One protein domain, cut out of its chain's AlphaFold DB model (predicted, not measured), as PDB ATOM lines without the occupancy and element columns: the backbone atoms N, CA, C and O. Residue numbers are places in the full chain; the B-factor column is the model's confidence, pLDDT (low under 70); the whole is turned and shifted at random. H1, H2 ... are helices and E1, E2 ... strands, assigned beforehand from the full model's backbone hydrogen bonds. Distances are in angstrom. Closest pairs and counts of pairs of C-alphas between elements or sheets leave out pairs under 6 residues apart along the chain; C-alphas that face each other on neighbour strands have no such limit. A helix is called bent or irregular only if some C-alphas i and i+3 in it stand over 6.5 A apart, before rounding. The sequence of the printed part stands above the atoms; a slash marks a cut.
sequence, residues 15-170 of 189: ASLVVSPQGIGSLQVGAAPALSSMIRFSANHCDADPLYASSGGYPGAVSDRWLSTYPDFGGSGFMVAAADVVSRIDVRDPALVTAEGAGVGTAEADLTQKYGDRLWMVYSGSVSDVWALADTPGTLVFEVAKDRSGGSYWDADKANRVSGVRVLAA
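This is residues 15 to 170 of the 189 residues of an uncharacterized protein of Subtercola vilae (UniProt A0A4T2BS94). A twisted antiparallel sheet of six strands forms a wall, with H3, E1 and the winding residues 92 to 107 over one face. The other face is largely bare, and at the wall's two ends an arm rises on that side, giving the outline of a U: beyond E4 the small ribbon E2 and E3 with H1 and H2, and beyond E8 the loop of residues 146 to 161. The printed part has 156 residues, in the order E1 E2 H1 H2 E3 E4 E5 H3 E6 E7 E8 E9; its class is mixed, with under half of the residues in named elements. The large sheet runs E4 E5 E9 E8 E7 E6. The whole is compact, with a radius of gyration of the C-alphas of 16.4 A and spans of 42 by 35 by 27 A.

In the large sheet, E4 is residues 78 to 82, E5 residues 86 to 91, E9 residues 162 to 169 (20.4 A), E8 residues 138 to 145 (22.8 A), E7 residues 128 to 134 (19.4 A) and E6 residues 120 to 124. E9 ends with C-alpha 169 at (238.518, 261.593, 257.470). H3, residues 108 to 118, is 14.1 A long and irregular, with C-alphas 114 and 117 9.6 A apart. E2 is residues 39 to 42 and E3 residues 65 to 68. H1, residues 45 to 48, is only just irregular, with C-alphas 45 and 48 6.9 A apart; H2 is residues 50 to 54. E1, residues 18 to 20, begins with C-alpha 18 at (235.398, 250.355, 269.674).

E6 E7 E8 E9 form a meander, each strand the antiparallel neighbour of the one before. Between the neighbours E8 and E9, N 141 and O 166 are within hydrogen-bond range at 2.8 A, and between the neighbours E5 and E9, N 91 and O 165 are within hydrogen-bond range at 2.8 A. H3 is on one face, giving two layers, at a height over the sheet of 9.5 A; it lies over E7 and, only just, with 3 C-alphas, over E8. On the local plane it stands at 31 degrees to E7, only just slantwise to the strands. The closest C-alphas of E3 and E4, those of Trp 66 and Val 80, are 6.0 A apart. E2 and E3 are antiparallel, with N 40 and O 67 2.8 A apart. H1 and H2 only just touch, only at the corner, with 3 pairs of C-alphas within 8 A, the closest being those of Asp 47 and Ala 53 at 6.3 A. E1 pairs with no named strand; its closest C-alpha to E8 is that of Ser 20, 6.4 A from that of Leu 140. Every O i to N i+4 pair is within hydrogen-bond range in H2 and 5 of 7 are in H3, while H1 is too short for one.

The two C-alphas farthest apart, those of Gly 56 and Gln 113, are 46.4 A apart. The printed part has no cut. The links E1 to E2, E5 to H3 and E8 to E9 are long. The mean pLDDT of the printed part is 89.0; residues 53 to 61, 72 to 76 and 150 to 151 are under 70.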
ATOM      1  N   ALA A  15     240.359 243.545 272.306       90.44
ATOM      2  CA  ALA A  15     238.965 243.333 272.704       90.44
ATOM      3  C   ALA A  15     238.293 244.559 273.360       90.44
ATOM      4  O   ALA A  15     237.092 244.535 273.608       90.44
ATOM      5  N   SER A  16     239.057 245.608 273.686       92.94
ATOM      6  CA  SER A  16     238.525 246.870 274.221       92.94
ATOM      7  C   SER A  16     238.319 247.941 273.148       92.94
ATOM      8  O   SER A  16     237.828 249.027 273.454       92.94
ATOM      9  N   LEU A  17     238.718 247.662 271.906       95.12
ATOM     10  CA  LEU A  17     238.589 248.601 270.805       95.12
ATOM     11  C   LEU A  17     237.127 248.745 270.386       95.12
ATOM     12  O   LEU A  17     236.405 247.763 270.232       95.12
ATOM     13  N   VAL A  18     236.727 249.991 270.158       96.94
ATOM     14  CA  VAL A  18     235.398 250.355 269.674       96.94
ATOM     15  C   VAL A  18     235.564 251.200 268.422       96.94
ATOM     16  O   VAL A  18     236.371 252.132 268.400       96.94
ATOM     17  N   VAL A  19     234.809 250.861 267.380       97.44
ATOM     18  CA  VAL A  19     234.794 251.607 266.120       97.44
ATOM     19  C   VAL A  19     233.858 252.806 266.250       97.44
ATOM     20  O   VAL A  19     232.742 252.689 266.752       97.44
ATOM     21  N   SER A  20     234.300 253.969 265.790       97.19
ATOM     22  CA  SER A  20     233.523 255.210 265.818       97.19
ATOM     23  C   SER A  20     233.778 256.034 264.554       97.19
ATOM     24  O   SER A  20     234.772 255.787 263.865       97.19
ATOM     25  N   PRO A  21     232.941 257.040 264.247       97.00
ATOM     26  CA  PRO A  21     233.219 257.981 263.161       97.00
ATOM     27  C   PRO A  21     234.550 258.738 263.312       97.00
ATOM     28  O   PRO A  21     235.115 259.187 262.320       97.00
ATOM     29  N   GLN A  22     235.068 258.872 264.537       96.44
ATOM     30  CA  GLN A  22     236.347 259.525 264.816       96.44
ATOM     31  C   GLN A  22     237.552 258.585 264.590       96.44
ATOM     32  O   GLN A  22     238.656 259.042 264.289       96.44
ATOM     33  N   GLY A  23     237.360 257.268 264.711       96.69
ATOM     34  CA  GLY A  23     238.424 256.270 264.595       96.69
ATOM     35  C   GLY A  23     238.251 255.082 265.538       96.69
ATOM     36  O   GLY A  23     237.133 254.736 265.930       96.69
ATOM     37  N   ILE A  24     239.370 254.455 265.906       95.44
ATOM     38  CA  ILE A  24     239.444 253.284 266.787       95.44
ATOM     39  C   ILE A  24     240.518 253.533 267.852       95.44
ATOM     40  O   ILE A  24     241.706 253.590 267.541       95.44
ATOM     41  N   GLY A  25     240.129 253.676 269.122       92.38
ATOM     42  CA  GLY A  25     241.089 253.922 270.208       92.38
ATOM     43  C   GLY A  25     241.941 255.178 269.965       92.38
ATOM     44  O   GLY A  25     241.399 256.252 269.730       92.38
ATOM     45  N   SER A  26     243.272 255.069 269.998       92.62
ATOM     46  CA  SER A  26     244.182 256.188 269.681       92.62
ATOM     47  C   SER A  26     244.364 256.438 268.179       92.62
ATOM     48  O   SER A  26     244.952 257.445 267.791       92.62
ATOM     49  N   LEU A  27     243.889 255.533 267.320       95.62
ATOM     50  CA  LEU A  27     243.965 255.674 265.872       95.62
ATOM     51  C   LEU A  27     242.772 256.495 265.370       95.62
ATOM     52  O   LEU A  27     241.682 255.963 265.175       95.62
ATOM     53  N   GLN A  28     242.988 257.794 265.179       96.81
ATOM     54  CA  GLN A  28     241.941 258.767 264.857       96.81
ATOM     55  C   GLN A  28     242.132 259.331 263.447       96.81
ATOM     56  O   GLN A  28     243.253 259.685 263.075       96.81
ATOM     57  N   VAL A  29     241.053 259.445 262.666       96.94
ATOM     58  CA  VAL A  29     241.118 260.084 261.342       96.94
ATOM     59  C   VAL A  29     241.414 261.580 261.475       96.94
ATOM     60  O   VAL A  29     240.976 262.240 262.415       96.94
ATOM     61  N   GLY A  30     242.211 262.122 260.553       95.62
ATOM     62  CA  GLY A  30     242.702 263.503 260.603       95.62
ATOM     63  C   GLY A  30     243.838 263.750 261.607       95.62
ATOM     64  O   GLY A  30     244.429 264.827 261.586       95.62
ATOM     65  N   ALA A  31     244.190 262.774 262.450       96.50
ATOM     66  CA  ALA A  31     245.349 262.854 263.336       96.50
ATOM     67  C   ALA A  31     246.603 262.266 262.675       96.50
ATOM     68  O   ALA A  31     246.516 261.417 261.783       96.50
ATOM     69  N   ALA A  32     247.782 262.688 263.138       96.19
ATOM     70  CA  ALA A  32     249.040 262.110 262.681       96.19
ATOM     71  C   ALA A  32     249.135 260.625 263.096       96.19
ATOM     72  O   ALA A  32     248.928 260.315 264.274       96.19
ATOM     73  N   PRO A  33     249.484 259.701 262.179       94.12
ATOM     74  CA  PRO A  33     249.494 258.262 262.463       94.12
ATOM     75  C   PRO A  33     250.465 257.880 263.589       94.12
ATOM     76  O   PRO A  33     250.167 256.999 264.390       94.12
ATOM     77  N   ALA A  34     251.583 258.603 263.712       93.06
ATOM     78  CA  ALA A  34     252.591 258.390 264.750       93.06
ATOM     79  C   ALA A  34     252.090 258.645 266.189       93.06
ATOM     80  O   ALA A  34     252.777 258.284 267.139       93.06
ATOM     81  N   LEU A  35     250.911 259.258 266.368       93.44
ATOM     82  CA  LEU A  35     250.296 259.447 267.688       93.44
ATOM     83  C   LEU A  35     249.619 258.179 268.222       93.44
ATOM     84  O   LEU A  35     249.271 258.125 269.401       93.44
ATOM     85  N   SER A  36     249.417 257.167 267.377       95.00
ATOM     86  CA  SER A  36     248.791 255.914 267.774       95.00
ATOM     87  C   SER A  36     249.831 254.817 267.946       95.00
ATOM     88  O   SER A  36     250.539 254.473 267.004       95.00
ATOM     89  N   SER A  37     249.867 254.190 269.122       93.69
ATOM     90  CA  SER A  37     250.693 252.997 269.361       93.69
ATOM     91  C   SER A  37     250.104 251.714 268.768       93.69
ATOM     92  O   SER A  37     250.714 250.654 268.875       93.69
ATOM     93  N   MET A  38     248.925 251.800 268.141       93.38
ATOM     94  CA  MET A  38     248.232 250.680 267.495       93.38
ATOM     95  C   MET A  38     248.753 250.377 266.086       93.38
ATOM     96  O   MET A  38     248.376 249.362 265.499       93.38
ATOM     97  N   ILE A  39     249.560 251.275 265.515       93.56
ATOM     98  CA  ILE A  39     250.145 251.114 264.188       93.56
ATOM     99  C   ILE A  39     251.634 251.426 264.202       93.56
ATOM    100  O   ILE A  39     252.132 252.180 265.033       93.56
ATOM    101  N   ARG A  40     252.352 250.859 263.237       92.88
ATOM    102  CA  ARG A  40     253.760 251.151 262.982       92.88
ATOM    103  C   ARG A  40     253.995 251.376 261.501       92.88
ATOM    104  O   ARG A  40     253.377 250.725 260.658       92.88
ATOM    105  N   PHE A  41     254.930 252.260 261.194       92.69
ATOM    106  CA  PHE A  41     255.394 252.444 259.831       92.69
ATOM    107  C   PHE A  41     256.314 251.289 259.423       92.69
ATOM    108  O   PHE A  41     257.172 250.855 260.196       92.69
ATOM    109  N   SER A  42     256.130 250.787 258.207       90.62
ATOM    110  CA  SER A  42     256.980 249.784 257.580       90.62
ATOM    111  C   SER A  42     257.379 250.283 256.202       90.62
ATOM    112  O   SER A  42     256.574 250.247 255.270       90.62
ATOM    113  N   ALA A  43     258.629 250.729 256.084       90.38
ATOM    114  CA  ALA A  43     259.193 251.103 254.798       90.38
ATOM    115  C   ALA A  43     259.265 249.880 253.872       90.38
ATOM    116  O   ALA A  43     259.544 248.776 254.352       90.38
ATOM    117  N   ASN A  44     259.036 250.077 252.572       86.38
ATOM    118  CA  ASN A  44     259.182 249.047 251.538       86.38
ATOM    119  C   ASN A  44     258.351 247.774 251.786       86.38
ATOM    120  O   ASN A  44     258.729 246.682 251.362       86.38
ATOM    121  N   HIS A  45     257.229 247.883 252.503       86.69
ATOM    122  CA  HIS A  45     256.414 246.722 252.865       86.69
ATOM    123  C   HIS A  45     255.944 245.938 251.634       86.69
ATOM    124  O   HIS A  45     255.995 244.710 251.630       86.69
ATOM    125  N   CYS A  46     255.533 246.650 250.585       85.00
ATOM    126  CA  CYS A  46     254.989 246.036 249.378       85.00
ATOM    127  C   CYS A  46     256.043 245.538 248.388       85.00
ATOM    128  O   CYS A  46     255.682 244.868 247.429       85.00
ATOM    129  N   ASP A  47     257.334 245.798 248.601       84.25
ATOM    130  CA  ASP A  47     258.375 245.402 247.639       84.25
ATOM    131  C   ASP A  47     258.487 243.877 247.486       84.25
ATOM    132  O   ASP A  47     258.919 243.378 246.448       84.25
ATOM    133  N   ALA A  48     258.085 243.130 248.517       78.88
ATOM    134  CA  ALA A  48     258.041 241.672 248.490       78.88
ATOM    135  C   ALA A  48     256.727 241.108 247.918       78.88
ATOM    136  O   ALA A  48     256.638 239.896 247.718       78.88
ATOM    137  N   ASP A  49     255.713 241.946 247.671       78.25
ATOM    138  CA  ASP A  49     254.431 241.510 247.123       78.25
ATOM    139  C   ASP A  49     254.572 241.281 245.603       78.25
ATOM    140  O   ASP A  49     254.882 242.218 244.858       78.25
ATOM    141  N   PRO A  50     254.354 240.050 245.098       73.38
ATOM    142  CA  PRO A  50     254.522 239.747 243.680       73.38
ATOM    143  C   PRO A  50     253.580 240.532 242.761       73.38
ATOM    144  O   PRO A  50     253.928 240.775 241.605       73.38
ATOM    145  N   LEU A  51     252.395 240.930 243.233       71.50
ATOM    146  CA  LEU A  51     251.438 241.725 242.462       71.50
ATOM    147  C   LEU A  51     251.861 243.200 242.402       71.50
ATOM    148  O   LEU A  51     251.768 243.826 241.343       71.50
ATOM    149  N   TYR A  52     252.423 243.735 243.488       71.88
ATOM    150  CA  TYR A  52     253.066 245.054 243.473       71.88
ATOM    151  C   TYR A  52     254.304 245.071 242.559       71.88
ATOM    152  O   TYR A  52     254.453 245.940 241.699       71.88
ATOM    153  N   ALA A  53     255.171 244.061 242.679       68.56
ATOM    154  CA  ALA A  53     256.392 243.953 241.886       68.56
ATOM    155  C   ALA A  53     256.109 243.742 240.384       68.56
ATOM    156  O   ALA A  53     256.786 244.325 239.538       68.56
ATOM    157  N   SER A  54     255.099 242.934 240.039       64.19
ATOM    158  CA  SER A  54     254.727 242.646 238.642       64.19
ATOM    159  C   SER A  54     253.970 243.781 237.951       64.19
ATOM    160  O   SER A  54     254.039 243.887 236.727       64.19
ATOM    161  N   SER A  55     253.306 244.659 238.707       61.47
ATOM    162  CA  SER A  55     252.702 245.887 238.173       61.47
ATOM    163  C   SER A  55     253.710 247.029 237.989       61.47
ATOM    164  O   SER A  55     253.358 248.064 237.424       61.47
ATOM    165  N   GLY A  56     254.968 246.848 238.421       58.00
ATOM    166  CA  GLY A  56     255.991 247.898 238.399       58.00
ATOM    167  C   GLY A  56     255.710 249.043 239.376       58.00
ATOM    168  O   GLY A  56     256.261 250.128 239.195       58.00
ATOM    169  N   GLY A  57     254.845 248.806 240.373       59.31
ATOM    170  CA  GLY A  57     254.145 249.849 241.113       59.31
ATOM    171  C   GLY A  57     253.166 250.580 240.191       59.31
ATOM    172  O   GLY A  57     253.573 251.291 239.272       59.31
ATOM    173  N   TYR A  58     251.858 250.436 240.413       59.44
ATOM    174  CA  TYR A  58     250.883 251.262 239.693       59.44
ATOM    175  C   TYR A  58     251.231 252.756 239.857       59.44
ATOM    176  O   TYR A  58     251.751 253.140 240.905       59.44
ATOM    177  N   PRO A  59     250.978 253.632 238.866       50.22
ATOM    178  CA  PRO A  59     251.289 255.055 238.995       50.22
ATOM    179  C   PRO A  59     250.692 255.658 240.277       50.22
ATOM    180  O   PRO A  59     249.475 255.701 240.438       50.22
ATOM    181  N   GLY A  60     251.554 256.115 241.192       57.34
ATOM    182  CA  GLY A  60     251.157 256.646 242.506       57.34
ATOM    183  C   GLY A  60     251.111 255.621 243.647       57.34
ATOM    184  O   GLY A  60     250.842 256.002 244.785       57.34
ATOM    185  N   ALA A  61     251.406 254.347 243.383       64.00
ATOM    186  CA  ALA A  61     251.563 253.338 244.414       64.00
ATOM    187  C   ALA A  61     252.856 253.602 245.198       64.00
ATOM    188  O   ALA A  61     253.946 253.701 244.640       64.00
ATOM    189  N   VAL A  62     252.712 253.746 246.509       74.62
ATOM    190  CA  VAL A  62     253.831 253.770 247.454       74.62
ATOM    191  C   VAL A  62     254.071 252.343 247.943       74.62
ATOM    192  O   VAL A  62     253.114 251.571 248.003       74.62
ATOM    193  N   SER A  63     255.300 251.964 248.296       81.06
ATOM    194  CA  SER A  63     255.595 250.643 248.883       81.06
ATOM    195  C   SER A  63     255.483 250.633 250.409       81.06
ATOM    196  O   SER A  63     255.304 249.582 251.026       81.06
ATOM    197  N   ASP A  64     255.546 251.810 251.023       86.25
ATOM    198  CA  ASP A  64     255.491 252.006 252.465       86.25
ATOM    199  C   ASP A  64     254.084 251.794 253.022       86.25
ATOM    200  O   ASP A  64     253.099 252.270 252.453       86.25
ATOM    201  N   ARG A  65     253.963 251.112 254.164       88.44
ATOM    202  CA  ARG A  65     252.660 250.847 254.789       88.44
ATOM    203  C   ARG A  65     252.642 251.154 256.274       88.44
ATOM    204  O   ARG A  65     253.603 250.896 256.997       88.44
ATOM    205  N   TRP A  66     251.497 251.654 256.728       91.12
ATOM    206  CA  TRP A  66     251.132 251.662 258.137       91.12
ATOM    207  C   TRP A  66     250.458 250.339 258.469       91.12
ATOM    208  O   TRP A  66     249.419 250.003 257.907       91.12
ATOM    209  N   LEU A  67     251.073 249.580 259.368       89.62
ATOM    210  CA  LEU A  67     250.632 248.242 259.739       89.62
ATOM    211  C   LEU A  67     250.120 248.246 261.170       89.62
ATOM    212  O   LEU A  67     250.720 248.885 262.034       89.62
ATOM    213  N   SER A  68     249.060 247.484 261.428       91.00
ATOM    214  CA  SER A  68     248.615 247.185 262.789       91.00
ATOM    215  C   SER A  68     249.743 246.537 263.603       91.00
ATOM    216  O   SER A  68     250.513 245.722 263.092       91.00
ATOM    217  N   THR A  69     249.854 246.907 264.879       91.06
ATOM    218  CA  THR A  69     250.766 246.261 265.837       91.06
ATOM    219  C   THR A  69     250.137 245.053 266.527       91.06
ATOM    220  O   THR A  69     250.822 244.362 267.282       91.06
ATOM    221  N   TYR A  70     248.843 244.804 266.315       88.00
ATOM    222  CA  TYR A  70     248.164 243.636 266.866       88.00
ATOM    223  C   TYR A  70     248.584 242.358 266.128       88.00
ATOM    224  O   TYR A  70     248.920 242.428 264.943       88.00
ATOM    225  N   PRO A  71     248.565 241.193 266.807       79.44
ATOM    226  CA  PRO A  71     248.768 239.909 266.153       79.44
ATOM    227  C   PRO A  71     247.825 239.743 264.964       79.44
ATOM    228  O   PRO A  71     246.682 240.192 264.997       79.44
ATOM    229  N   ASP A  72     248.320 239.091 263.920       68.81
ATOM    230  CA  ASP A  72     247.519 238.778 262.750       68.81
ATOM    231  C   ASP A  72     246.461 237.720 263.117       68.81
ATOM    232  O   ASP A  72     246.802 236.627 263.577       68.81
ATOM    233  N   PHE A  73     245.180 238.050 262.947       58.09
ATOM    234  CA  PHE A  73     244.043 237.178 263.268       58.09
ATOM    235  C   PHE A  73     243.427 236.563 261.996       58.09
ATOM    236  O   PHE A  73     242.220 236.344 261.928       58.09
ATOM    237  N   GLY A  74     244.249 236.271 260.980       51.25
ATOM    238  CA  GLY A  74     243.788 235.819 259.655       51.25
ATOM    239  C   GLY A  74     243.496 236.980 258.695       51.25
ATOM    240  O   GLY A  74     242.633 236.878 257.828       51.25
ATOM    241  N   GLY A  75     244.207 238.086 258.894       60.09
ATOM    242  CA  GLY A  75     243.963 239.431 258.403       60.09
ATOM    243  C   GLY A  75     244.244 240.406 259.551       60.09
ATOM    244  O   GLY A  75     243.838 240.175 260.693       60.09
ATOM    245  N   SER A  76     244.930 241.519 259.275       63.62
ATOM    246  CA  SER A  76     245.005 242.610 260.250       63.62
ATOM    247  C   SER A  76     243.581 243.123 260.458       63.62
ATOM    248  O   SER A  76     242.938 243.582 259.517       63.62
ATOM    249  N   GLY A  77     243.038 242.961 261.669       80.06
ATOM    250  CA  GLY A  77     241.597 243.141 261.866       80.06
ATOM    251  C   GLY A  77     241.076 244.545 261.529       80.06
ATOM    252  O   GLY A  77     239.901 244.711 261.182       80.06
ATOM    253  N   PHE A  78     241.988 245.521 261.494       91.00
ATOM    254  CA  PHE A  78     241.846 246.761 260.746       91.00
ATOM    255  C   PHE A  78     243.114 247.084 259.934       91.00
ATOM    256  O   PHE A  78     244.226 246.704 260.310       91.00
ATOM    257  N   MET A  79     242.943 247.860 258.864       91.19
ATOM    258  CA  MET A  79     244.006 248.374 257.999       91.19
ATOM    259  C   MET A  79     243.907 249.896 257.862       91.19
ATOM    260  O   MET A  79     242.838 250.476 258.058       91.19
ATOM    261  N   VAL A  80     245.022 250.560 257.544       92.81
ATOM    262  CA  VAL A  80     245.131 252.024 257.636       92.81
ATOM    263  C   VAL A  80     245.754 252.622 256.384       92.81
ATOM    264  O   VAL A  80     246.806 252.187 255.925       92.81
ATOM    265  N   ALA A  81     245.125 253.677 255.872       91.94
ATOM    266  CA  ALA A  81     245.712 254.575 254.894       91.94
ATOM    267  C   ALA A  81     246.059 255.880 255.611       91.94
ATOM    268  O   ALA A  81     245.193 256.544 256.192       91.94
ATOM    269  N   ALA A  82     247.340 256.226 255.599       92.56
ATOM    270  CA  ALA A  82     247.840 257.448 256.201       92.56
ATOM    271  C   ALA A  82     249.093 257.934 255.467       92.56
ATOM    272  O   ALA A  82     249.926 257.129 255.050       92.56
ATOM    273  N   ALA A  83     249.211 259.254 255.355       88.75
ATOM    274  CA  ALA A  83     250.446 259.950 255.006       88.75
ATOM    275  C   ALA A  83     250.836 260.816 256.215       88.75
ATOM    276  O   ALA A  83     251.190 260.266 257.256       88.75
ATOM    277  N   ASP A  84     250.653 262.137 256.132       91.75
ATOM    278  CA  ASP A  84     250.814 263.043 257.280       91.75
ATOM    279  C   ASP A  84     249.709 262.860 258.328       91.75
ATOM    280  O   ASP A  84     249.938 263.022 259.526       91.75
ATOM    281  N   VAL A  85     248.508 262.496 257.873       95.50
ATOM    282  CA  VAL A  85     247.348 262.194 258.713       95.50
ATOM    283  C   VAL A  85     246.701 260.882 258.287       95.50
ATOM    284  O   VAL A  85     246.823 260.457 257.134       95.50
ATOM    285  N   VAL A  86     245.991 260.245 259.215       96.62
ATOM    286  CA  VAL A  86     245.143 259.083 258.935       96.62
ATOM    287  C   VAL A  86     243.944 259.538 258.109       96.62
ATOM    288  O   VAL A  86     243.125 260.328 258.576       96.62
ATOM    289  N   SER A  87     243.832 259.046 256.878       95.44
ATOM    290  CA  SER A  87     242.735 259.392 255.970       95.44
ATOM    291  C   SER A  87     241.616 258.356 256.005       95.44
ATOM    292  O   SER A  87     240.445 258.711 255.884       95.44
ATOM    293  N   ARG A  88     241.957 257.079 256.193       94.62
ATOM    294  CA  ARG A  88     240.997 255.974 256.156       94.62
ATOM    295  C   ARG A  88     241.445 254.820 257.041       94.62
ATOM    296  O   ARG A  88     242.624 254.464 257.057       94.62
ATOM    297  N   ILE A  89     240.486 254.218 257.732       95.62
ATOM    298  CA  ILE A  89     240.653 252.979 258.492       95.62
ATOM    299  C   ILE A  89     239.616 251.990 257.973       95.62
ATOM    300  O   ILE A  89     238.427 252.283 258.033       95.62
ATOM    301  N   ASP A  90     240.051 250.835 257.488       94.12
ATOM    302  CA  ASP A  90     239.155 249.755 257.079       94.12
ATOM    303  C   ASP A  90     239.127 248.669 258.142       94.12
ATOM    304  O   ASP A  90     240.172 248.227 258.603       94.12
ATOM    305  N   VAL A  91     237.934 248.209 258.503       93.25
ATOM    306  CA  VAL A  91     237.696 247.166 259.500       93.25
ATOM    307  C   VAL A  91     237.004 245.994 258.814       93.25
ATOM    308  O   VAL A  91     235.945 246.146 258.190       93.25
ATOM    309  N   ARG A  92     237.619 244.815 258.929       89.12
ATOM    310  CA  ARG A  92     237.104 243.555 258.369       89.12
ATOM    311  C   ARG A  92     236.857 242.491 259.433       89.12
ATOM    312  O   ARG A  92     236.101 241.558 259.177       89.12
ATOM    313  N   ASP A  93     237.458 242.636 260.609       90.50
ATOM    314  CA  ASP A  93     237.266 241.701 261.710       90.50
ATOM    315  C   ASP A  93     235.889 241.904 262.372       90.50
ATOM    316  O   ASP A  93     235.609 243.000 262.870       90.50
ATOM    317  N   PRO A  94     235.023 240.873 262.415       91.88
ATOM    318  CA  PRO A  94     233.720 240.952 263.074       91.88
ATOM    319  C   PRO A  94     233.802 241.164 264.595       91.88
ATOM    320  O   PRO A  94     232.795 241.525 265.201       91.88
ATOM    321  N   ALA A  95     234.964 240.963 265.225       92.06
ATOM    322  CA  ALA A  95     235.166 241.265 266.641       92.06
ATOM    323  C   ALA A  95     235.221 242.776 266.931       92.06
ATOM    324  O   ALA A  95     234.973 243.185 268.066       92.06
ATOM    325  N   LEU A  96     235.528 243.609 265.930       93.94
ATOM    326  CA  LEU A  96     235.551 245.062 266.073       93.94
ATOM    327  C   LEU A  96     234.188 245.652 265.725       93.94
ATOM    328  O   LEU A  96     233.762 245.683 264.570       93.94
ATOM    329  N   VAL A  97     233.519 246.162 266.754       97.00
ATOM    330  CA  VAL A  97     232.177 246.729 266.649       97.00
ATOM    331  C   VAL A  97     232.135 248.158 267.175       97.00
ATOM    332  O   VAL A  97     232.995 248.618 267.926       97.00
ATOM    333  N   THR A  98     231.106 248.872 266.755       97.75
ATOM    334  CA  THR A  98     230.685 250.150 267.341       97.75
ATOM    335  C   THR A  98     230.166 249.980 268.767       97.75
ATOM    336  O   THR A  98     229.895 248.862 269.211       97.75
ATOM    337  N   ALA A  99     229.978 251.090 269.487       96.50
ATOM    338  CA  ALA A  99     229.420 251.073 270.844       96.50
ATOM    339  C   ALA A  99     228.002 250.469 270.876       96.50
ATOM    340  O   ALA A  99     227.609 249.818 271.840       96.50
ATOM    341  N   GLU A 100     227.250 250.632 269.789       96.12
ATOM    342  CA  GLU A 100     225.924 250.064 269.568       96.12
ATOM    343  C   GLU A 100     225.964 248.589 269.114       96.12
ATOM    344  O   GLU A 100     224.914 247.975 268.892       96.12
ATOM    345  N   GLY A 101     227.156 247.999 268.971       96.75
ATOM    346  CA  GLY A 101     227.363 246.599 268.595       96.75
ATOM    347  C   GLY A 101     227.177 246.303 267.104       96.75
ATOM    348  O   GLY A 101     226.956 245.152 266.740       96.75
ATOM    349  N   ALA A 102     227.215 247.320 266.236       97.88
ATOM    350  CA  ALA A 102     227.232 247.132 264.785       97.88
ATOM    351  C   ALA A 102     228.670 246.974 264.265       97.88
ATOM    352  O   ALA A 102     229.553 247.734 264.666       97.88
ATOM    353  N   GLY A 103     228.886 246.037 263.347       96.69
ATOM    354  CA  GLY A 103     230.170 245.733 262.720       96.69
ATOM    355  C   GLY A 103     229.988 244.796 261.527       96.69
ATOM    356  O   GLY A 103     228.875 244.639 261.017       96.69
ATOM    357  N   VAL A 104     231.065 244.154 261.077       94.75
ATOM    358  CA  VAL A 104     230.985 243.140 260.014       94.75
ATOM    359  C   VAL A 104     230.054 241.999 260.444       94.75
ATOM    360  O   VAL A 104     230.115 241.516 261.572       94.75
ATOM    361  N   GLY A 105     229.150 241.590 259.553       95.81
ATOM    362  CA  GLY A 105     228.128 240.570 259.803       95.81
ATOM    363  C   GLY A 105     226.807 241.093 260.385       95.81
ATOM    364  O   GLY A 105     225.811 240.359 260.366       95.81
ATOM    365  N   THR A 106     226.736 242.348 260.846       98.00
ATOM    366  CA  THR A 106     225.467 242.964 261.275       98.00
ATOM    367  C   THR A 106     224.466 242.987 260.118       98.00
ATOM    368  O   THR A 106     224.828 243.328 258.993       98.00
ATOM    369  N   ALA A 107     223.211 242.605 260.369       97.50
ATOM    370  CA  ALA A 107     222.165 242.674 259.352       97.50
ATOM    371  C   ALA A 107     221.781 244.136 259.076       97.50
ATOM    372  O   ALA A 107     221.733 244.956 259.988       97.50
ATOM    373  N   GLU A 108     221.457 244.469 257.830       97.12
ATOM    374  CA  GLU A 108     221.055 245.834 257.459       97.12
ATOM    375  C   GLU A 108     219.813 246.326 258.221       97.12
ATOM    376  O   GLU A 108     219.733 247.495 258.603       97.12
ATOM    377  N   ALA A 109     218.854 245.436 258.489       97.12
ATOM    378  CA  ALA A 109     217.678 245.773 259.286       97.12
ATOM    379  C   ALA A 109     218.069 246.200 260.713       97.12
ATOM    380  O   ALA A 109     217.575 247.209 261.212       97.12
ATOM    381  N   ASP A 110     219.024 245.502 261.333       97.94
ATOM    382  CA  ASP A 110     219.536 245.870 262.656       97.94
ATOM    383  C   ASP A 110     220.322 247.185 262.593       97.94
ATOM    384  O   ASP A 110     220.248 247.999 263.511       97.94
ATOM    385  N   LEU A 111     221.064 247.413 261.504       96.88
ATOM    386  CA  LEU A 111     221.827 248.640 261.285       96.88
ATOM    387  C   LEU A 111     220.899 249.863 261.211       96.88
ATOM    388  O   LEU A 111     221.093 250.840 261.935       96.88
ATOM    389  N   THR A 112     219.861 249.786 260.381       96.19
ATOM    390  CA  THR A 112     218.867 250.859 260.225       96.19
ATOM    391  C   THR A 112     218.040 251.055 261.496       96.19
ATOM    392  O   THR A 112     217.782 252.193 261.878       96.19
ATOM    393  N   GLN A 113     217.710 249.984 262.226       97.00
ATOM    394  CA  GLN A 113     217.046 250.085 263.529       97.00
ATOM    395  C   GLN A 113     217.919 250.777 264.588       97.00
ATOM    396  O   GLN A 113     217.411 251.588 265.360       97.00
ATOM    397  N   LYS A 114     219.219 250.456 264.653       95.56
ATOM    398  CA  LYS A 114     220.147 251.011 265.654       95.56
ATOM    399  C   LYS A 114     220.388 252.504 265.467       95.56
ATOM    400  O   LYS A 114     220.440 253.236 266.452       95.56
ATOM    401  N   TYR A 115     220.556 252.944 264.224       96.25
ATOM    402  CA  TYR A 115     220.983 254.312 263.930       96.25
ATOM    403  C   TYR A 115     219.854 255.235 263.465       96.25
ATOM    404  O   TYR A 115     219.996 256.455 263.582       96.25
ATOM    405  N   GLY A 116     218.730 254.684 262.995       95.38
ATOM    406  CA  GLY A 116     217.578 255.452 262.525       95.38
ATOM    407  C   GLY A 116     217.977 256.515 261.503       95.38
ATOM    408  O   GLY A 116     218.826 256.282 260.645       95.38
ATOM    409  N   ASP A 117     217.422 257.715 261.660       94.50
ATOM    410  CA  ASP A 117     217.621 258.848 260.744       94.50
ATOM    411  C   ASP A 117     219.066 259.383 260.696       94.50
ATOM    412  O   ASP A 117     219.393 260.210 259.846       94.50
ATOM    413  N   ARG A 118     219.949 258.934 261.600       95.25
ATOM    414  CA  ARG A 118     221.374 259.308 261.578       95.25
ATOM    415  C   ARG A 118     222.151 258.567 260.493       95.25
ATOM    416  O   ARG A 118     223.235 259.011 260.123       95.25
ATOM    417  N   LEU A 119     221.633 257.431 260.032       97.31
ATOM    418  CA  LEU A 119     222.245 256.614 258.998       97.31
ATOM    419  C   LEU A 119     221.549 256.886 257.667       97.31
ATOM    420  O   LEU A 119     220.336 256.720 257.554       97.31
ATOM    421  N   TRP A 120     222.310 257.250 256.641       96.19
ATOM    422  CA  TRP A 120     221.759 257.445 255.301       96.19
ATOM    423  C   TRP A 120     222.543 256.655 254.263       96.19
ATOM    424  O   TRP A 120     223.754 256.458 254.371       96.19
ATOM    425  N   MET A 121     221.837 256.180 253.244       96.88
ATOM    426  CA  MET A 121     222.457 255.489 252.124       96.88
ATOM    427  C   MET A 121     223.135 256.521 251.217       96.88
ATOM    428  O   MET A 121     222.488 257.445 250.727       96.88
ATOM    429  N   VAL A 122     224.438 256.363 251.001       96.31
ATOM    430  CA  VAL A 122     225.250 257.227 250.126       96.31
ATOM    431  C   VAL A 122     225.481 256.613 248.754       96.31
ATOM    432  O   VAL A 122     225.766 257.328 247.800       96.31
ATOM    433  N   TYR A 123     225.340 255.294 248.640       95.69
ATOM    434  CA  TYR A 123     225.481 254.578 247.382       95.69
ATOM    435  C   TYR A 123     224.586 253.338 247.373       95.69
ATOM    436  O   TYR A 123     224.515 252.615 248.367       95.69
ATOM    437  N   SER A 124     223.943 253.092 246.230       94.31
ATOM    438  CA  SER A 124     223.117 251.910 245.977       94.31
ATOM    439  C   SER A 124     223.618 251.186 244.734       94.31
ATOM    440  O   SER A 124     223.432 251.672 243.618       94.31
ATOM    441  N   GLY A 125     224.223 250.015 244.912       91.50
ATOM    442  CA  GLY A 125     224.801 249.217 243.830       91.50
ATOM    443  C   GLY A 125     224.043 247.924 243.533       91.50
ATOM    444  O   GLY A 125     223.081 247.549 244.204       91.50
ATOM    445  N   SER A 126     224.500 247.196 242.511       90.06
ATOM    446  CA  SER A 126     223.999 245.847 242.207       90.06
ATOM    447  C   SER A 126     224.493 244.797 243.208       90.06
ATOM    448  O   SER A 126     223.742 243.880 243.542       90.06
ATOM    449  N   VAL A 127     225.731 244.961 243.695       91.00
ATOM    450  CA  VAL A 127     226.411 244.021 244.601       91.00
ATOM    451  C   VAL A 127     226.596 244.546 246.028       91.00
ATOM    452  O   VAL A 127     226.868 243.779 246.941       91.00
ATOM    453  N   SER A 128     226.447 245.840 246.283       93.75
ATOM    454  CA  SER A 128     226.478 246.362 247.650       93.75
ATOM    455  C   SER A 128     225.816 247.725 247.750       93.75
ATOM    456  O   SER A 128     225.764 248.475 246.774       93.75
ATOM    457  N   ASP A 129     225.336 248.031 248.950       95.81
ATOM    458  CA  ASP A 129     224.957 249.378 249.359       95.81
ATOM    459  C   ASP A 129     225.989 249.930 250.320       95.81
ATOM    460  O   ASP A 129     226.648 249.184 251.046       95.81
ATOM    461  N   VAL A 130     226.093 251.249 250.357       97.00
ATOM    462  CA  VAL A 130     226.947 251.944 251.307       97.00
ATOM    463  C   VAL A 130     226.087 252.891 252.118       97.00
ATOM    464  O   VAL A 130     225.403 253.761 251.577       97.00
ATOM    465  N   TRP A 131     226.145 252.702 253.426       97.94
ATOM    466  CA  TRP A 131     225.461 253.502 254.424       97.94
ATOM    467  C   TRP A 131     226.488 254.304 255.209       97.94
ATOM    468  O   TRP A 131     227.535 253.774 255.578       97.94
ATOM    469  N   ALA A 132     226.199 255.570 255.474       97.62
ATOM    470  CA  ALA A 132     227.096 256.477 256.170       97.62
ATOM    471  C   ALA A 132     226.445 257.039 257.436       97.62
ATOM    472  O   ALA A 132     225.236 257.255 257.494       97.62
ATOM    473  N   LEU A 133     227.288 257.272 258.438       96.62
ATOM    474  CA  LEU A 133     227.005 257.930 259.702       96.62
ATOM    475  C   LEU A 133     228.112 258.968 259.926       96.62
ATOM    476  O   LEU A 133     229.226 258.623 260.324       96.62
ATOM    477  N   ALA A 134     227.832 260.234 259.623       92.88
ATOM    478  CA  ALA A 134     228.782 261.323 259.830       92.88
ATOM    479  C   ALA A 134     228.770 261.774 261.280       92.88
ATOM    480  O   ALA A 134     227.722 261.888 261.919       92.88
ATOM    481  N   ASP A 135     229.957 262.124 261.739       88.94
ATOM    482  CA  ASP A 135     230.173 262.941 262.911       88.94
ATOM    483  C   ASP A 135     231.364 263.869 262.635       88.94
ATOM    484  O   ASP A 135     232.068 263.745 261.636       88.94
ATOM    485  N   THR A 136     231.629 264.830 263.503       80.88
ATOM    486  CA  THR A 136     232.903 265.552 263.431       80.88
ATOM    487  C   THR A 136     233.939 264.775 264.256       80.88
ATOM    488  O   THR A 136     233.651 264.446 265.409       80.88
ATOM    489  N   PRO A 137     235.131 264.438 263.716       85.50
ATOM    490  CA  PRO A 137     235.752 264.897 262.472       85.50
ATOM    491  C   PRO A 137     235.740 263.871 261.315       85.50
ATOM    492  O   PRO A 137     236.574 263.977 260.414       85.50
ATOM    493  N   GLY A 138     234.859 262.869 261.317       94.69
ATOM    494  CA  GLY A 138     234.911 261.787 260.331       94.69
ATOM    495  C   GLY A 138     233.588 261.069 260.087       94.69
ATOM    496  O   GLY A 138     232.584 261.284 260.757       94.69
ATOM    497  N   THR A 139     233.585 260.189 259.095       97.69
ATOM    498  CA  THR A 139     232.390 259.447 258.688       97.69
ATOM    499  C   THR A 139     232.610 257.965 258.908       97.69
ATOM    500  O   THR A 139     233.571 257.394 258.390       97.69
ATOM    501  N   LEU A 140     231.695 257.330 259.636       97.81
ATOM    502  CA  LEU A 140     231.615 255.882 259.715       97.81
ATOM    503  C   LEU A 140     230.776 255.360 258.552       97.81
ATOM    504  O   LEU A 140     229.665 255.825 258.314       97.81
ATOM    505  N   VAL A 141     231.309 254.388 257.830       97.62
ATOM    506  CA  VAL A 141     230.711 253.819 256.629       97.62
ATOM    507  C   VAL A 141     230.526 252.323 256.820       97.62
ATOM    508  O   VAL A 141     231.460 251.619 257.196       97.62
ATOM    509  N   PHE A 142     229.332 251.833 256.512       97.69
ATOM    510  CA  PHE A 142     228.993 250.419 256.469       97.69
ATOM    511  C   PHE A 142     228.696 250.034 255.029       97.69
ATOM    512  O   PHE A 142     227.778 250.567 254.407       97.69
ATOM    513  N   GLU A 143     229.454 249.085 254.497       96.31
ATOM    514  CA  GLU A 143     229.120 248.462 253.228       96.31
ATOM    515  C   GLU A 143     228.298 247.205 253.486       96.31
ATOM    516  O   GLU A 143     228.738 246.312 254.207       96.31
ATOM    517  N   VAL A 144     227.106 247.139 252.905       96.44
ATOM    518  CA  VAL A 144     226.170 246.024 253.039       96.44
ATOM    519  C   VAL A 144     226.174 245.234 251.743       96.44
ATOM    520  O   VAL A 144     225.902 245.779 250.676       96.44
ATOM    521  N   ALA A 145     226.449 243.938 251.832       94.69
ATOM    522  CA  ALA A 145     226.377 243.023 250.704       94.69
ATOM    523  C   ALA A 145     224.946 242.937 250.153       94.69
ATOM    524  O   ALA A 145     223.982 242.704 250.889       94.69
ATOM    525  N   LYS A 146     224.813 243.096 248.836       92.75
ATOM    526  CA  LYS A 146     223.557 242.992 248.092       92.75
ATOM    527  C   LYS A 146     223.732 242.015 246.947       92.75
ATOM    528  O   LYS A 146     224.773 241.984 246.317       92.75
ATOM    529  N   ASP A 147     222.708 241.234 246.652       83.75
ATOM    530  CA  ASP A 147     222.687 240.408 245.447       83.75
ATOM    531  C   ASP A 147     221.453 240.775 244.627       83.75
ATOM    532  O   ASP A 147     220.434 240.085 244.621       83.75
ATOM    533  N   ARG A 148     221.508 241.959 244.007       83.50
ATOM    534  CA  ARG A 148     220.445 242.434 243.106       83.50
ATOM    535  C   ARG A 148     220.695 242.033 241.659       83.50
ATOM    536  O   ARG A 148     219.784 242.116 240.843       83.50
ATOM    537  N   SER A 149     221.916 241.612 241.337       71.75
ATOM    538  CA  SER A 149     222.282 241.111 240.012       71.75
ATOM    539  C   SER A 149     221.754 239.703 239.724       71.75
ATOM    540  O   SER A 149     221.865 239.259 238.586       71.75
ATOM    541  N   GLY A 150     221.184 239.007 240.718       66.44
ATOM    542  CA  GLY A 150     220.694 237.632 240.564       66.44
ATOM    543  C   GLY A 150     221.818 236.627 240.309       66.44
ATOM    544  O   GLY A 150     221.571 235.534 239.803       66.44
ATOM    545  N   GLY A 151     223.053 237.023 240.606       62.50
ATOM    546  CA  GLY A 151     224.260 236.250 240.387       62.50
ATOM    547  C   GLY A 151     224.972 236.171 241.715       62.50
ATOM    548  O   GLY A 151     225.220 237.221 242.292       62.50
ATOM    549  N   SER A 152     225.274 234.944 242.144       75.25
ATOM    550  CA  SER A 152     225.783 234.508 243.451       75.25
ATOM    551  C   SER A 152     227.120 235.139 243.873       75.25
ATOM    552  O   SER A 152     228.073 234.440 244.205       75.25
ATOM    553  N   TYR A 153     227.220 236.464 243.806       84.50
ATOM    554  CA  TYR A 153     228.407 237.237 244.135       84.50
ATOM    555  C   TYR A 153     228.705 237.117 245.627       84.50
ATOM    556  O   TYR A 153     229.859 236.985 246.027       84.50
ATOM    557  N   TRP A 154     227.650 237.116 246.441       88.44
ATOM    558  CA  TRP A 154     227.739 236.836 247.863       88.44
ATOM    559  C   TRP A 154     227.197 235.453 248.172       88.44
ATOM    560  O   TRP A 154     226.166 235.036 247.641       88.44
ATOM    561  N   ASP A 155     227.855 234.788 249.114       88.19
ATOM    562  CA  ASP A 155     227.276 233.637 249.790       88.19
ATOM    563  C   ASP A 155     225.963 234.047 250.483       88.19
ATOM    564  O   ASP A 155     225.810 235.175 250.968       88.19
ATOM    565  N   ALA A 156     224.999 233.126 250.537       87.06
ATOM    566  CA  ALA A 156     223.658 233.410 251.049       87.06
ATOM    567  C   ALA A 156     223.656 233.900 252.509       87.06
ATOM    568  O   ALA A 156     222.781 234.669 252.903       87.06
ATOM    569  N   ASP A 157     224.638 233.485 253.308       87.69
ATOM    570  CA  ASP A 157     224.815 233.908 254.697       87.69
ATOM    571  C   ASP A 157     225.345 235.344 254.830       87.69
ATOM    572  O   ASP A 157     225.131 235.960 255.875       87.69
ATOM    573  N   LYS A 158     225.966 235.901 253.782       90.44
ATOM    574  CA  LYS A 158     226.471 237.285 253.729       90.44
ATOM    575  C   LYS A 158     225.461 238.270 253.146       90.44
ATOM    576  O   LYS A 158     225.597 239.474 253.356       90.44
ATOM    577  N   ALA A 159     224.448 237.789 252.430       90.94
ATOM    578  CA  ALA A 159     223.439 238.643 251.813       90.94
ATOM    579  C   ALA A 159     222.724 239.532 252.854       90.94
ATOM    580  O   ALA A 159     222.269 239.059 253.895       90.94
ATOM    581  N   ASN A 160     222.597 240.829 252.553       94.56
ATOM    582  CA  ASN A 160     222.012 241.857 253.427       94.56
ATOM    583  C   ASN A 160     222.710 242.017 254.788       94.56
ATOM    584  O   ASN A 160     222.095 242.461 255.763       94.56
ATOM    585  N   ARG A 161     224.000 241.681 254.856       96.44
ATOM    586  CA  ARG A 161     224.850 241.932 256.022       96.44
ATOM    587  C   ARG A 161     225.987 242.873 255.680       96.44
ATOM    588  O   ARG A 161     226.419 242.962 254.530       96.44
ATOM    589  N   VAL A 162     226.486 243.562 256.698       96.62
ATOM    590  CA  VAL A 162     227.687 244.386 256.594       96.62
ATOM    591  C   VAL A 162     228.867 243.496 256.194       96.62
ATOM    592  O   VAL A 162     229.215 242.563 256.914       96.62
ATOM    593  N   SER A 163     229.488 243.785 255.056       93.88
ATOM    594  CA  SER A 163     230.684 243.101 254.550       93.88
ATOM    595  C   SER A 163     231.974 243.865 254.862       93.88
ATOM    596  O   SER A 163     233.070 243.308 254.793       93.88
ATOM    597  N   GLY A 164     231.870 245.146 255.221       93.50
ATOM    598  CA  GLY A 164     233.002 245.967 255.633       93.50
ATOM    599  C   GLY A 164     232.568 247.226 256.357       93.50
ATOM    600  O   GLY A 164     231.497 247.772 256.087       93.50
ATOM    601  N   VAL A 165     233.431 247.694 257.250       96.00
ATOM    602  CA  VAL A 165     233.269 248.972 257.942       96.00
ATOM    603  C   VAL A 165     234.466 249.854 257.619       96.00
ATOM    604  O   VAL A 165     235.587 249.358 257.520       96.00
ATOM    605  N   ARG A 166     234.245 251.153 257.421       95.81
ATOM    606  CA  ARG A 166     235.318 252.115 257.152       95.81
ATOM    607  C   ARG A 166     235.117 253.374 257.972       95.81
ATOM    608  O   ARG A 166     233.993 253.840 258.113       95.81
ATOM    609  N   VAL A 167     236.204 253.945 258.466       97.31
ATOM    610  CA  VAL A 167     236.223 255.285 259.055       97.31
ATOM    611  C   VAL A 167     236.976 256.193 258.099       97.31
ATOM    612  O   VAL A 167     238.109 255.887 257.731       97.31
ATOM    613  N   LEU A 168     236.347 257.284 257.675       97.12
ATOM    614  CA  LEU A 168     236.892 258.227 256.701       97.12
ATOM    615  C   LEU A 168     237.118 259.589 257.354       97.12
ATOM    616  O   LEU A 168     236.248 260.085 258.066       97.12
ATOM    617  N   ALA A 169     238.265 260.209 257.084       96.31
ATOM    618  CA  ALA A 169     238.518 261.593 257.470       96.31
ATOM    619  C   ALA A 169     237.531 262.559 256.789       96.31
ATOM    620  O   ALA A 169     237.020 262.287 255.698       96.31
ATOM    621  N   ALA A 170     237.298 263.715 257.414       92.88
ATOM    622  CA  ALA A 170     236.516 264.792 256.816       92.88
ATOM    623  C   ALA A 170     237.003 265.148 255.398       92.88
ATOM    624  O   ALA A 170     238.203 265.222 255.130       92.88
TER     625      ALA A 170